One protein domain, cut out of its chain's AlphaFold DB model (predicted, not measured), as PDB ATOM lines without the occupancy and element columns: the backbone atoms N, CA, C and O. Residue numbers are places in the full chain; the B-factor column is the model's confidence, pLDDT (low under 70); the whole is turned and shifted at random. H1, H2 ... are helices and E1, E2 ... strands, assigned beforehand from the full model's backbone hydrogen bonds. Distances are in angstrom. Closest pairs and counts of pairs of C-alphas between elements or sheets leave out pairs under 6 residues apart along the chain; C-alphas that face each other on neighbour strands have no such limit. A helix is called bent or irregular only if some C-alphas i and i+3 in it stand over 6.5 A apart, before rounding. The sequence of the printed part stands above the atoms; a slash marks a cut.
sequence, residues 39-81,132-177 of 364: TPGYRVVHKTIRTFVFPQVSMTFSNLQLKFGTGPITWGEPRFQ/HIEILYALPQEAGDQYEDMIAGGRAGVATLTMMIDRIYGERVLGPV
ATOM      1  N   THR A  39     -10.787  34.591 -32.958       69.31
ATOM      2  CA  THR A  39     -11.420  35.838 -33.415       69.31
ATOM      3  C   THR A  39     -11.511  35.843 -34.946       69.31
ATOM      4  O   THR A  39     -10.543  35.433 -35.593       69.31
ATOM      5  N   PRO A  40     -12.620  36.318 -35.547       70.62
ATOM      6  CA  PRO A  40     -12.715  36.472 -36.995       70.62
ATOM      7  C   PRO A  40     -11.551  37.303 -37.546       70.62
ATOM      8  O   PRO A  40     -11.177  38.333 -36.980       70.62
ATOM      9  N   GLY A  41     -10.964  36.846 -38.648       68.56
ATOM     10  CA  GLY A  41      -9.746  37.423 -39.201       68.56
ATOM     11  C   GLY A  41      -9.812  37.565 -40.713       68.56
ATOM     12  O   GLY A  41     -10.403  36.746 -41.408       68.56
ATOM     13  N   TYR A  42      -9.173  38.611 -41.216       76.50
ATOM     14  CA  TYR A  42      -8.948  38.860 -42.629       76.50
ATOM     15  C   TYR A  42      -7.465  38.668 -42.948       76.50
ATOM     16  O   TYR A  42      -6.602  39.199 -42.249       76.50
ATOM     17  N   ARG A  43      -7.169  37.921 -44.013       77.06
ATOM     18  CA  ARG A  43      -5.813  37.687 -44.514       77.06
ATOM     19  C   ARG A  43      -5.724  38.148 -45.958       77.06
ATOM     20  O   ARG A  43      -6.526  37.730 -46.788       77.06
ATOM     21  N   VAL A  44      -4.712  38.947 -46.268       76.69
ATOM     22  CA  VAL A  44      -4.343  39.274 -47.647       76.69
ATOM     23  C   VAL A  44      -2.838  39.137 -47.822       76.69
ATOM     24  O   VAL A  44      -2.061  39.548 -46.962       76.69
ATOM     25  N   VAL A  45      -2.428  38.528 -48.931       76.44
ATOM     26  CA  VAL A  45      -1.021  38.344 -49.293       76.44
ATOM     27  C   VAL A  45      -0.815  38.973 -50.664       76.44
ATOM     28  O   VAL A  45      -1.417  38.528 -51.639       76.44
ATOM     29  N   HIS A  46       0.042  39.988 -50.747       79.31
ATOM     30  CA  HIS A  46       0.467  40.544 -52.030       79.31
ATOM     31  C   HIS A  46       1.831  39.979 -52.414       79.31
ATOM     32  O   HIS A  46       2.748  39.894 -51.590       79.31
ATOM     33  N   LYS A  47       1.987  39.633 -53.693       80.88
ATOM     34  CA  LYS A  47       3.302  39.352 -54.266       80.88
ATOM     35  C   LYS A  47       4.053  40.671 -54.447       80.88
ATOM     36  O   LYS A  47       3.545  41.586 -55.086       80.88
ATOM     37  N   THR A  48       5.284  40.749 -53.957       75.12
ATOM     38  CA  THR A  48       6.184  41.867 -54.281       75.12
ATOM     39  C   THR A  48       6.858  41.606 -55.634       75.12
ATOM     40  O   THR A  48       7.291  40.480 -55.893       75.12
ATOM     41  N   ILE A  49       7.005  42.623 -56.479       72.38
ATOM     42  CA  ILE A  49       7.584  42.521 -57.828       72.38
ATOM     43  C   ILE A  49       9.082  42.824 -57.760       72.38
ATOM     44  O   ILE A  49       9.479  43.980 -57.568       72.38
ATOM     45  N   ARG A  50       9.918  41.782 -57.889       66.62
ATOM     46  CA  ARG A  50      11.394  41.841 -57.756       66.62
ATOM     47  C   ARG A  50      11.899  42.782 -56.658       66.62
ATOM     48  O   ARG A  50      12.895  43.481 -56.838       66.62
ATOM     49  N   THR A  51      11.204  42.804 -55.534       67.75
ATOM     50  CA  THR A  51      11.535  43.639 -54.384       67.75
ATOM     51  C   THR A  51      11.548  42.742 -53.165       67.75
ATOM     52  O   THR A  51      10.685  41.879 -53.041       67.75
ATOM     53  N   PHE A  52      12.542  42.877 -52.298       75.81
ATOM     54  CA  PHE A  52      12.586  42.122 -51.050       75.81
ATOM     55  C   PHE A  52      13.060  43.009 -49.907       75.81
ATOM     56  O   PHE A  52      13.886  43.903 -50.096       75.81
ATOM     57  N   VAL A  53      12.515  42.760 -48.721       74.56
ATOM     58  CA  VAL A  53      12.874  43.477 -47.499       74.56
ATOM     59  C   VAL A  53      13.887  42.637 -46.729       74.56
ATOM     60  O   VAL A  53      13.626  41.465 -46.445       74.56
ATOM     61  N   PHE A  54      15.053  43.213 -46.423       73.12
ATOM     62  CA  PHE A  54      16.104  42.532 -45.667       73.12
ATOM     63  C   PHE A  54      16.717  43.442 -44.581       73.12
ATOM     64  O   PHE A  54      17.129  44.557 -44.912       73.12
ATOM     65  N   PRO A  55      16.829  42.985 -43.315       84.81
ATOM     66  CA  PRO A  55      16.309  41.709 -42.801       84.81
ATOM     67  C   PRO A  55      14.779  41.625 -42.934       84.81
ATOM     68  O   PRO A  55      14.119  42.651 -43.079       84.81
ATOM     69  N   GLN A  56      14.220  40.409 -42.941       85.31
ATOM     70  CA  GLN A  56      12.763  40.236 -42.958       85.31
ATOM     71  C   GLN A  56      12.161  40.886 -41.714       85.31
ATOM     72  O   GLN A  56      12.697  40.748 -40.613       85.31
ATOM     73  N   VAL A  57      11.045  41.586 -41.897       85.94
ATOM     74  CA  VAL A  57      10.402  42.343 -40.824       85.94
ATOM     75  C   VAL A  57       9.007  41.810 -40.552       85.94
ATOM     76  O   VAL A  57       8.265  41.444 -41.466       85.94
ATOM     77  N   SER A  58       8.655  41.778 -39.270       87.75
ATOM     78  CA  SER A  58       7.296  41.546 -38.806       87.75
ATOM     79  C   SER A  58       6.930  42.669 -37.850       87.75
ATOM     80  O   SER A  58       7.663  42.952 -36.904       87.75
ATOM     81  N   MET A  59       5.820  43.334 -38.139       88.38
ATOM     82  CA  MET A  59       5.273  44.413 -37.334       88.38
ATOM     83  C   MET A  59       3.935  43.945 -36.778       88.38
ATOM     84  O   MET A  59       3.088  43.455 -37.527       88.38
ATOM     85  N   THR A  60       3.749  44.101 -35.473       85.31
ATOM     86  CA  THR A  60       2.508  43.744 -34.788       85.31
ATOM     87  C   THR A  60       1.909  44.996 -34.174       85.31
ATOM     88  O   THR A  60       2.557  45.691 -33.395       85.31
ATOM     89  N   PHE A  61       0.658  45.256 -34.523       82.25
ATOM     90  CA  PHE A  61      -0.202  46.289 -33.964       82.25
ATOM     91  C   PHE A  61      -1.335  45.625 -33.167       82.25
ATOM     92  O   PHE A  61      -1.455  44.401 -33.141       82.25
ATOM     93  N   SER A  62      -2.185  46.419 -32.514       78.88
ATOM     94  CA  SER A  62      -3.225  45.913 -31.602       78.88
ATOM     95  C   SER A  62      -4.201  44.914 -32.237       78.88
ATOM     96  O   SER A  62      -4.645  43.991 -31.561       78.88
ATOM     97  N   ASN A  63      -4.526  45.077 -33.520       78.94
ATOM     98  CA  ASN A  63      -5.447  44.215 -34.267       78.94
ATOM     99  C   ASN A  63      -4.929  43.848 -35.667       78.94
ATOM    100  O   ASN A  63      -5.704  43.411 -36.515       78.94
ATOM    101  N   LEU A  64      -3.639  44.056 -35.935       85.62
ATOM    102  CA  LEU A  64      -3.057  43.831 -37.253       85.62
ATOM    103  C   LEU A  64      -1.632  43.304 -37.128       85.62
ATOM    104  O   LEU A  64      -0.846  43.812 -36.335       85.62
ATOM    105  N   GLN A  65      -1.280  42.333 -37.957       83.25
ATOM    106  CA  GLN A  65       0.089  41.896 -38.162       83.25
ATOM    107  C   GLN A  65       0.464  42.089 -39.627       83.25
ATOM    108  O   GLN A  65      -0.286  41.725 -40.530       83.25
ATOM    109  N   LEU A  66       1.644  42.651 -39.846       86.44
ATOM    110  CA  LEU A  66       2.261  42.827 -41.147       86.44
ATOM    111  C   LEU A  66       3.560  42.022 -41.178       86.44
ATOM    112  O   LEU A  66       4.405  42.177 -40.295       86.44
ATOM    113  N   LYS A  67       3.741  41.167 -42.182       85.94
ATOM    114  CA  LYS A  67       4.920  40.307 -42.312       85.94
ATOM    115  C   LYS A  67       5.479  40.355 -43.726       85.94
ATOM    116  O   LYS A  67       4.752  40.176 -44.696       85.94
ATOM    117  N   PHE A  68       6.790  40.540 -43.824       84.94
ATOM    118  CA  PHE A  68       7.535  40.362 -45.065       84.94
ATOM    119  C   PHE A  68       8.231  39.016 -45.045       84.94
ATOM    120  O   PHE A  68       8.919  38.676 -44.079       84.94
ATOM    121  N   GLY A  69       8.063  38.254 -46.118       83.31
ATOM    122  CA  GLY A  69       8.595  36.908 -46.202       83.31
ATOM    123  C   GLY A  69       9.065  36.547 -47.600       83.31
ATOM    124  O   GLY A  69       8.666  37.135 -48.604       83.31
ATOM    125  N   THR A  70       9.913  35.527 -47.635       82.44
ATOM    126  CA  THR A  70      10.319  34.822 -48.848       82.44
ATOM    127  C   THR A  70      10.029  33.351 -48.619       82.44
ATOM    128  O   THR A  70      10.610  32.745 -47.720       82.44
ATOM    129  N   GLY A  71       9.115  32.780 -49.396       82.44
ATOM    130  CA  GLY A  71       8.706  31.392 -49.223       82.44
ATOM    131  C   GLY A  71       7.415  31.060 -49.965       82.44
ATOM    132  O   GLY A  71       6.830  31.950 -50.591       82.44
ATOM    133  N   PRO A  72       7.004  29.784 -49.945       78.06
ATOM    134  CA  PRO A  72       5.719  29.368 -50.489       78.06
ATOM    135  C   PRO A  72       4.579  29.963 -49.658       78.06
ATOM    136  O   PRO A  72       4.703  30.131 -48.442       78.06
ATOM    137  N   ILE A  73       3.470  30.282 -50.321       74.19
ATOM    138  CA  ILE A  73       2.245  30.751 -49.674       74.19
ATOM    139  C   ILE A  73       1.139  29.746 -49.931       74.19
ATOM    140  O   ILE A  73       0.765  29.508 -51.079       74.19
ATOM    141  N   THR A  74       0.585  29.223 -48.846       73.31
ATOM    142  CA  THR A  74      -0.603  28.382 -48.885       73.31
ATOM    143  C   THR A  74      -1.844  29.234 -49.114       73.31
ATOM    144  O   THR A  74      -2.075  30.230 -48.411       73.31
ATOM    145  N   TRP A  75      -2.661  28.821 -50.074       67.25
ATOM    146  CA  TRP A  75      -3.971  29.387 -50.365       67.25
ATOM    147  C   TRP A  75      -4.993  28.261 -50.553       67.25
ATOM    148  O   TRP A  75      -4.630  27.112 -50.810       67.25
ATOM    149  N   GLY A  76      -6.271  28.586 -50.381       64.44
ATOM    150  CA  GLY A  76      -7.353  27.624 -50.521       64.44
ATOM    151  C   GLY A  76      -8.591  28.254 -51.134       64.44
ATOM    152  O   GLY A  76      -8.836  29.451 -50.977       64.44
ATOM    153  N   GLU A  77      -9.359  27.436 -51.842       69.19
ATOM    154  CA  GLU A  77     -10.638  27.817 -52.433       69.19
ATOM    155  C   GLU A  77     -11.623  26.641 -52.343       69.19
ATOM    156  O   GLU A  77     -11.218  25.473 -52.407       69.19
ATOM    157  N   PRO A  78     -12.929  26.906 -52.192       66.00
ATOM    158  CA  PRO A  78     -13.926  25.865 -52.360       66.00
ATOM    159  C   PRO A  78     -14.052  25.515 -53.846       66.00
ATOM    160  O   PRO A  78     -14.310  26.384 -54.678       66.00
ATOM    161  N   ARG A  79     -13.915  24.231 -54.184       73.62
ATOM    162  CA  ARG A  79     -14.204  23.719 -55.527       73.62
ATOM    163  C   ARG A  79     -15.486  22.902 -55.495       73.62
ATOM    164  O   ARG A  79     -15.610  21.940 -54.739       73.62
ATOM    165  N   PHE A  80     -16.432  23.281 -56.347       73.69
ATOM    166  CA  PHE A  80     -17.672  22.546 -56.566       73.69
ATOM    167  C   PHE A  80     -17.592  21.830 -57.907       73.69
ATOM    168  O   PHE A  80     -17.411  22.463 -58.950       73.69
ATOM    169  N   GLN A  81     -17.717  20.504 -57.894       73.69
ATOM    170  CA  GLN A  81     -17.660  19.728 -59.127       73.69
ATOM    171  C   GLN A  81     -18.831  20.101 -60.046       73.69
ATOM    172  O   GLN A  81     -19.993  19.946 -59.680       73.69
ATOM    173  N   HIS A 132       6.865  38.225 -50.653       80.38
ATOM    174  CA  HIS A 132       5.503  38.638 -50.366       80.38
ATOM    175  C   HIS A 132       5.422  39.549 -49.146       80.38
ATOM    176  O   HIS A 132       6.308  39.583 -48.286       80.38
ATOM    177  N   ILE A 133       4.296  40.248 -49.083       85.50
ATOM    178  CA  ILE A 133       3.816  40.982 -47.925       85.50
ATOM    179  C   ILE A 133       2.486  40.358 -47.504       85.50
ATOM    180  O   ILE A 133       1.555  40.244 -48.300       85.50
ATOM    181  N   GLU A 134       2.422  39.897 -46.265       82.19
ATOM    182  CA  GLU A 134       1.252  39.270 -45.662       82.19
ATOM    183  C   GLU A 134       0.683  40.198 -44.592       82.19
ATOM    184  O   GLU A 134       1.405  40.664 -43.708       82.19
ATOM    185  N   ILE A 135      -0.616  40.472 -44.686       83.81
ATOM    186  CA  ILE A 135      -1.364  41.274 -43.724       83.81
ATOM    187  C   ILE A 135      -2.432  40.380 -43.109       83.81
ATOM    188  O   ILE A 135      -3.291  39.846 -43.814       83.81
ATOM    189  N   LEU A 136      -2.385  40.251 -41.788       79.12
ATOM    190  CA  LEU A 136      -3.412  39.617 -40.974       79.12
ATOM    191  C   LEU A 136      -4.110  40.701 -40.163       79.12
ATOM    192  O   LEU A 136      -3.456  41.474 -39.473       79.12
ATOM    193  N   TYR A 137      -5.430  40.766 -40.237       78.12
ATOM    194  CA  TYR A 137      -6.239  41.767 -39.555       78.12
ATOM    195  C   TYR A 137      -7.338  41.086 -38.746       78.12
ATOM    196  O   TYR A 137      -8.134  40.333 -39.300       78.12
ATOM    197  N   ALA A 138      -7.397  41.353 -37.446       78.19
ATOM    198  CA  ALA A 138      -8.482  40.893 -36.592       78.19
ATOM    199  C   ALA A 138      -9.710  41.785 -36.818       78.19
ATOM    200  O   ALA A 138      -9.673  42.997 -36.578       78.19
ATOM    201  N   LEU A 139     -10.796  41.181 -37.298       73.19
ATOM    202  CA  LEU A 139     -12.053  41.881 -37.528       73.19
ATOM    203  C   LEU A 139     -12.704  42.247 -36.180       73.19
ATOM    204  O   LEU A 139     -12.603  41.483 -35.216       73.19
ATOM    205  N   PRO A 140     -13.390  43.401 -36.085       75.06
ATOM    206  CA  PRO A 140     -14.203  43.708 -34.915       75.06
ATOM    207  C   PRO A 140     -15.337  42.680 -34.776       75.06
ATOM    208  O   PRO A 140     -15.825  42.159 -35.775       75.06
ATOM    209  N   GLN A 141     -15.795  42.423 -33.546       66.88
ATOM    210  CA  GLN A 141     -16.868  41.447 -33.276       66.88
ATOM    211  C   GLN A 141     -18.178  41.752 -34.025       66.88
ATOM    212  O   GLN A 141     -18.988  40.861 -34.240       66.88
ATOM    213  N   GLU A 142     -18.370  43.001 -34.444       66.81
ATOM    214  CA  GLU A 142     -19.549  43.489 -35.162       66.81
ATOM    215  C   GLU A 142     -19.461  43.311 -36.692       66.81
ATOM    216  O   GLU A 142     -20.373  43.734 -37.398       66.81
ATOM    217  N   ALA A 143     -18.385  42.722 -37.235       57.31
ATOM    218  CA  ALA A 143     -18.102  42.664 -38.680       57.31
ATOM    219  C   ALA A 143     -19.055  41.783 -39.522       57.31
ATOM    220  O   ALA A 143     -18.766  41.511 -40.686       57.31
ATOM    221  N   GLY A 144     -20.196  41.380 -38.964       60.84
ATOM    222  CA  GLY A 144     -21.162  40.491 -39.595       60.84
ATOM    223  C   GLY A 144     -20.695  39.035 -39.611       60.84
ATOM    224  O   GLY A 144     -19.504  38.732 -39.624       60.84
ATOM    225  N   ASP A 145     -21.661  38.118 -39.638       65.12
ATOM    226  CA  ASP A 145     -21.394  36.673 -39.653       65.12
ATOM    227  C   ASP A 145     -21.259  36.117 -41.084       65.12
ATOM    228  O   ASP A 145     -21.063  34.917 -41.283       65.12
ATOM    229  N   GLN A 146     -21.408  36.970 -42.104       68.56
ATOM    230  CA  GLN A 146     -21.388  36.561 -43.509       68.56
ATOM    231  C   GLN A 146     -20.005  36.772 -44.120       68.56
ATOM    232  O   GLN A 146     -19.365  37.793 -43.893       68.56
ATOM    233  N   TYR A 147     -19.580  35.832 -44.966       68.06
ATOM    234  CA  TYR A 147     -18.289  35.889 -45.657       68.06
ATOM    235  C   TYR A 147     -18.061  37.221 -46.390       68.06
ATOM    236  O   TYR A 147     -17.017  37.843 -46.216       68.06
ATOM    237  N   GLU A 148     -19.049  37.700 -47.151       68.62
ATOM    238  CA  GLU A 148     -18.932  38.966 -47.890       68.62
ATOM    239  C   GLU A 148     -18.798  40.181 -46.962       68.62
ATOM    240  O   GLU A 148     -17.983  41.067 -47.228       68.62
ATOM    241  N   ASP A 149     -19.521  40.196 -45.837       67.62
ATOM    242  CA  ASP A 149     -19.422  41.258 -44.827       67.62
ATOM    243  C   ASP A 149     -18.031  41.258 -44.173       67.62
ATOM    244  O   ASP A 149     -17.403  42.310 -44.028       67.62
ATOM    245  N   MET A 150     -17.489  40.071 -43.876       68.94
ATOM    246  CA  MET A 150     -16.138  39.900 -43.336       68.94
ATOM    247  C   MET A 150     -15.052  40.320 -44.337       68.94
ATOM    248  O   MET A 150     -14.089  40.989 -43.953       68.94
ATOM    249  N   ILE A 151     -15.196  39.981 -45.626       71.81
ATOM    250  CA  ILE A 151     -14.267  40.402 -46.689       71.81
ATOM    251  C   ILE A 151     -14.319  41.919 -46.880       71.81
ATOM    252  O   ILE A 151     -13.268  42.564 -46.950       71.81
ATOM    253  N   ALA A 152     -15.515  42.508 -46.935       74.62
ATOM    254  CA  ALA A 152     -15.689  43.952 -47.045       74.62
ATOM    255  C   ALA A 152     -15.118  44.682 -45.817       74.62
ATOM    256  O   ALA A 152     -14.356  45.641 -45.968       74.62
ATOM    257  N   GLY A 153     -15.408  44.186 -44.612       76.50
ATOM    258  CA  GLY A 153     -14.874  44.699 -43.351       76.50
ATOM    259  C   GLY A 153     -13.351  44.596 -43.271       76.50
ATOM    260  O   GLY A 153     -12.690  45.540 -42.833       76.50
ATOM    261  N   GLY A 154     -12.782  43.495 -43.766       76.06
ATOM    262  CA  GLY A 154     -11.342  43.271 -43.860       76.06
ATOM    263  C   GLY A 154     -10.658  44.245 -44.815       76.06
ATOM    264  O   GLY A 154      -9.737  44.955 -44.407       76.06
ATOM    265  N   ARG A 155     -11.168  44.364 -46.049       80.75
ATOM    266  CA  ARG A 155     -10.700  45.347 -47.046       80.75
ATOM    267  C   ARG A 155     -10.756  46.770 -46.490       80.75
ATOM    268  O   ARG A 155      -9.779  47.507 -46.592       80.75
ATOM    269  N   ALA A 156     -11.863  47.140 -45.847       83.88
ATOM    270  CA  ALA A 156     -12.020  48.446 -45.216       83.88
ATOM    271  C   ALA A 156     -11.060  48.660 -44.034       83.88
ATOM    272  O   ALA A 156     -10.615  49.785 -43.806       83.88
ATOM    273  N   GLY A 157     -10.750  47.604 -43.277       82.38
ATOM    274  CA  GLY A 157      -9.816  47.629 -42.151       82.38
ATOM    275  C   GLY A 157      -8.369  47.868 -42.577       82.38
ATOM    276  O   GLY A 157      -7.680  48.678 -41.958       82.38
ATOM    277  N   VAL A 158      -7.922  47.227 -43.661       86.50
ATOM    278  CA  VAL A 158      -6.529  47.333 -44.132       86.50
ATOM    279  C   VAL A 158      -6.287  48.477 -45.122       86.50
ATOM    280  O   VAL A 158      -5.132  48.828 -45.354       86.50
ATOM    281  N   ALA A 159      -7.341  49.087 -45.680       87.62
ATOM    282  CA  ALA A 159      -7.254  50.055 -46.783       87.62
ATOM    283  C   ALA A 159      -6.273  51.212 -46.540       87.62
ATOM    284  O   ALA A 159      -5.539  51.601 -47.447       87.62
ATOM    285  N   THR A 160      -6.255  51.779 -45.331       89.56
ATOM    286  CA  THR A 160      -5.352  52.892 -44.999       89.56
ATOM    287  C   THR A 160      -3.900  52.440 -44.918       89.56
ATOM    288  O   THR A 160      -3.031  53.130 -45.441       89.56
ATOM    289  N   LEU A 161      -3.634  51.272 -44.325       89.31
ATOM    290  CA  LEU A 161      -2.283  50.722 -44.241       89.31
ATOM    291  C   LEU A 161      -1.742  50.383 -45.632       89.31
ATOM    292  O   LEU A 161      -0.621  50.763 -45.964       89.31
ATOM    293  N   THR A 162      -2.532  49.698 -46.461       87.69
ATOM    294  CA  THR A 162      -2.116  49.364 -47.827       87.69
ATOM    295  C   THR A 162      -1.920  50.626 -48.659       87.69
ATOM    296  O   THR A 162      -0.927  50.727 -49.367       87.69
ATOM    297  N   MET A 163      -2.780  51.639 -48.512       89.94
ATOM    298  CA  MET A 163      -2.581  52.942 -49.156       89.94
ATOM    299  C   MET A 163      -1.252  53.584 -48.734       89.94
ATOM    300  O   MET A 163      -0.489  54.016 -49.590       89.94
ATOM    301  N   MET A 164      -0.918  53.601 -47.439       87.75
ATOM    302  CA  MET A 164       0.360  54.154 -46.972       87.75
ATOM    303  C   MET A 164       1.556  53.413 -47.575       87.75
ATOM    304  O   MET A 164       2.497  54.047 -48.046       87.75
ATOM    305  N   ILE A 165       1.513  52.079 -47.603       84.38
ATOM    306  CA  ILE A 165       2.580  51.254 -48.182       84.38
ATOM    307  C   ILE A 165       2.719  51.529 -49.684       84.38
ATOM    308  O   ILE A 165       3.840  51.729 -50.154       84.38
ATOM    309  N   ASP A 166       1.607  51.606 -50.418       86.62
ATOM    310  CA  ASP A 166       1.594  51.944 -51.844       86.62
ATOM    311  C   ASP A 166       2.213  53.322 -52.098       86.62
ATOM    312  O   ASP A 166       3.068  53.485 -52.961       86.62
ATOM    313  N   ARG A 167       1.869  54.333 -51.297       86.44
ATOM    314  CA  ARG A 167       2.406  55.684 -51.505       86.44
ATOM    315  C   ARG A 167       3.871  55.836 -51.100       86.44
ATOM    316  O   ARG A 167       4.562  56.696 -51.642       86.44
ATOM    317  N   ILE A 168       4.362  55.026 -50.161       81.62
ATOM    318  CA  ILE A 168       5.766  55.077 -49.726       81.62
ATOM    319  C   ILE A 168       6.670  54.252 -50.654       81.62
ATOM    320  O   ILE A 168       7.789  54.685 -50.941       81.62
ATOM    321  N   TYR A 169       6.206  53.080 -51.102       78.12
ATOM    322  CA  TYR A 169       7.038  52.074 -51.776       78.12
ATOM    323  C   TYR A 169       6.530  51.637 -53.159       78.12
ATOM    324  O   TYR A 169       7.284  51.029 -53.917       78.12
ATOM    325  N   GLY A 170       5.285  51.960 -53.505       74.00
ATOM    326  CA  GLY A 170       4.678  51.701 -54.808       74.00
ATOM    327  C   GLY A 170       4.162  50.278 -55.020       74.00
ATOM    328  O   GLY A 170       4.337  49.366 -54.203       74.00
ATOM    329  N   GLU A 171       3.608  50.085 -56.216       69.75
ATOM    330  CA  GLU A 171       3.071  48.826 -56.757       69.75
ATOM    331  C   GLU A 171       4.057  47.646 -56.709       69.75
ATOM    332  O   GLU A 171       3.670  46.479 -56.741       69.75
ATOM    333  N   ARG A 172       5.363  47.922 -56.603       66.69
ATOM    334  CA  ARG A 172       6.389  46.879 -56.500       66.69
ATOM    335  C   ARG A 172       6.360  46.159 -55.157       66.69
ATOM    336  O   ARG A 172       6.793  45.009 -55.088       66.69
ATOM    337  N   VAL A 173       5.858  46.808 -54.107       73.19
ATOM    338  CA  VAL A 173       5.639  46.185 -52.798       73.19
ATOM    339  C   VAL A 173       4.215  45.633 -52.685       73.19
ATOM    340  O   VAL A 173       4.042  44.530 -52.173       73.19
ATOM    341  N   LEU A 174       3.211  46.331 -53.223       75.12
ATOM    342  CA  LEU A 174       1.819  45.867 -53.286       75.12
ATOM    343  C   LEU A 174       1.437  45.441 -54.707       75.12
ATOM    344  O   LEU A 174       0.675  46.118 -55.391       75.12
ATOM    345  N   GLY A 175       1.991  44.313 -55.152       66.38
ATOM    346  CA  GLY A 175       1.743  43.781 -56.488       66.38
ATOM    347  C   GLY A 175       0.385  43.072 -56.646       66.38
ATOM    348  O   GLY A 175      -0.512  43.211 -55.804       66.38
ATOM    349  N   PRO A 176       0.214  42.296 -57.734       66.00
ATOM    350  CA  PRO A 176      -1.088  41.805 -58.174       66.00
ATOM    351  C   PRO A 176      -1.754  40.827 -57.199       66.00
ATOM    352  O   PRO A 176      -1.102  39.989 -56.570       66.00
ATOM    353  N   VAL A 177      -3.089  40.901 -57.176       59.19
ATOM    354  CA  VAL A 177      -4.007  39.892 -56.625       59.19
ATOM    355  C   VAL A 177      -4.317  38.864 -57.728       59.19
ATOM    356  O   VAL A 177      -4.442  39.228 -58.895       59.19
TER     357      VAL A 177
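This is residues 39 to 81 and 132 to 177 of the 364 residues of the protein "HEPN_Apea domain-containing protein" of Angustibacter sp. Root456 (UniProt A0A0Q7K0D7). A twisted sheet of four antiparallel strands, in the order E1, E6, E4, E3, has the first arm of a bent helix, H1a, packed across one face near the edge strand E1, in two layers, a sheet with a helix on one face; the other face is bare. E4 bends and runs on into E5, whose residues 76 to 80, with Gln 81, stick out as a free arm, while short E2 lies off the sheet. The printed part has 89 residues with six named strands and one named helix, in the order E1, E2, E3, E4, E5, E6, H1, and its class is mixed, helices and strands. It is compact, with a radius of gyration of the C-alphas of 14.0 A, and flat, spanning 38 by 37 by 20 A.

E1, residues 41 to 47, is an edge strand and the antiparallel neighbour of E6, residues 132 to 138, with N 44 and O 135 3.0 A apart, within hydrogen-bond range. E6 is antiparallel to E4, residues 64 to 71, with N 67 and O 134 at 2.8 A. E4 and the other edge strand, E3, residues 58 to 60, form a hairpin, with N 59 and O 66 at 2.8 A. E2, residues 51 to 54, pairs with no named strand; its closest C-alphas to E4 are those of Val 53 and Phe 68, 6.6 A apart. E4 bends by 52 degrees at residue 68 and runs on into E5, residues 74 to 80, at 97 degrees; E5 also pairs with no named strand. By its hydrogen bonds H1, residues 147 to 169, was assigned as one helix, but it is bent: C-alphas 157 and 160 are 7.5 A apart. Its arms, H1a, residues 147 to 157, and H1b, residues 160 to 169, stand at a steep tilt of 53 degrees. H1a is on the sheet at a height of 7.9 A, over E1 and only just not over E6, on which 2 of its C-alphas fall; it runs across the strands, at 66 degrees to E1 on the local plane. The closest C-alphas of E1 and H1a are those of Tyr 42 and Gly 154, 5.2 A apart. H1b is only just not on the sheet, with 4 pairs of C-alphas within 10 A. In both arms every O i to N i+4 pair is within hydrogen-bond range.

E1 begins at C-alpha 41, (-9.746, 37.423, -39.201), and is 20.0 A long; E4 is 20.9 A, E5 19.6 A and E6 19.8 A. H1a is 14.9 A long, and H1b, 14.1 A, ends at C-alpha 169, (7.038, 52.074, -51.776).

The C-alphas of Pro 55 and Gln 81 are the two farthest apart, 43.6 A. Residues 82 to 131 are not printed, and C-alphas 81 and 132 are 31.2 A apart across the cut. Of the links that are printed whole, E6 to H1 is short and the others are tight. The mean pLDDT of the printed part is 76.8; 23 residues are under 70, among them 75 to 78 and 141 to 150.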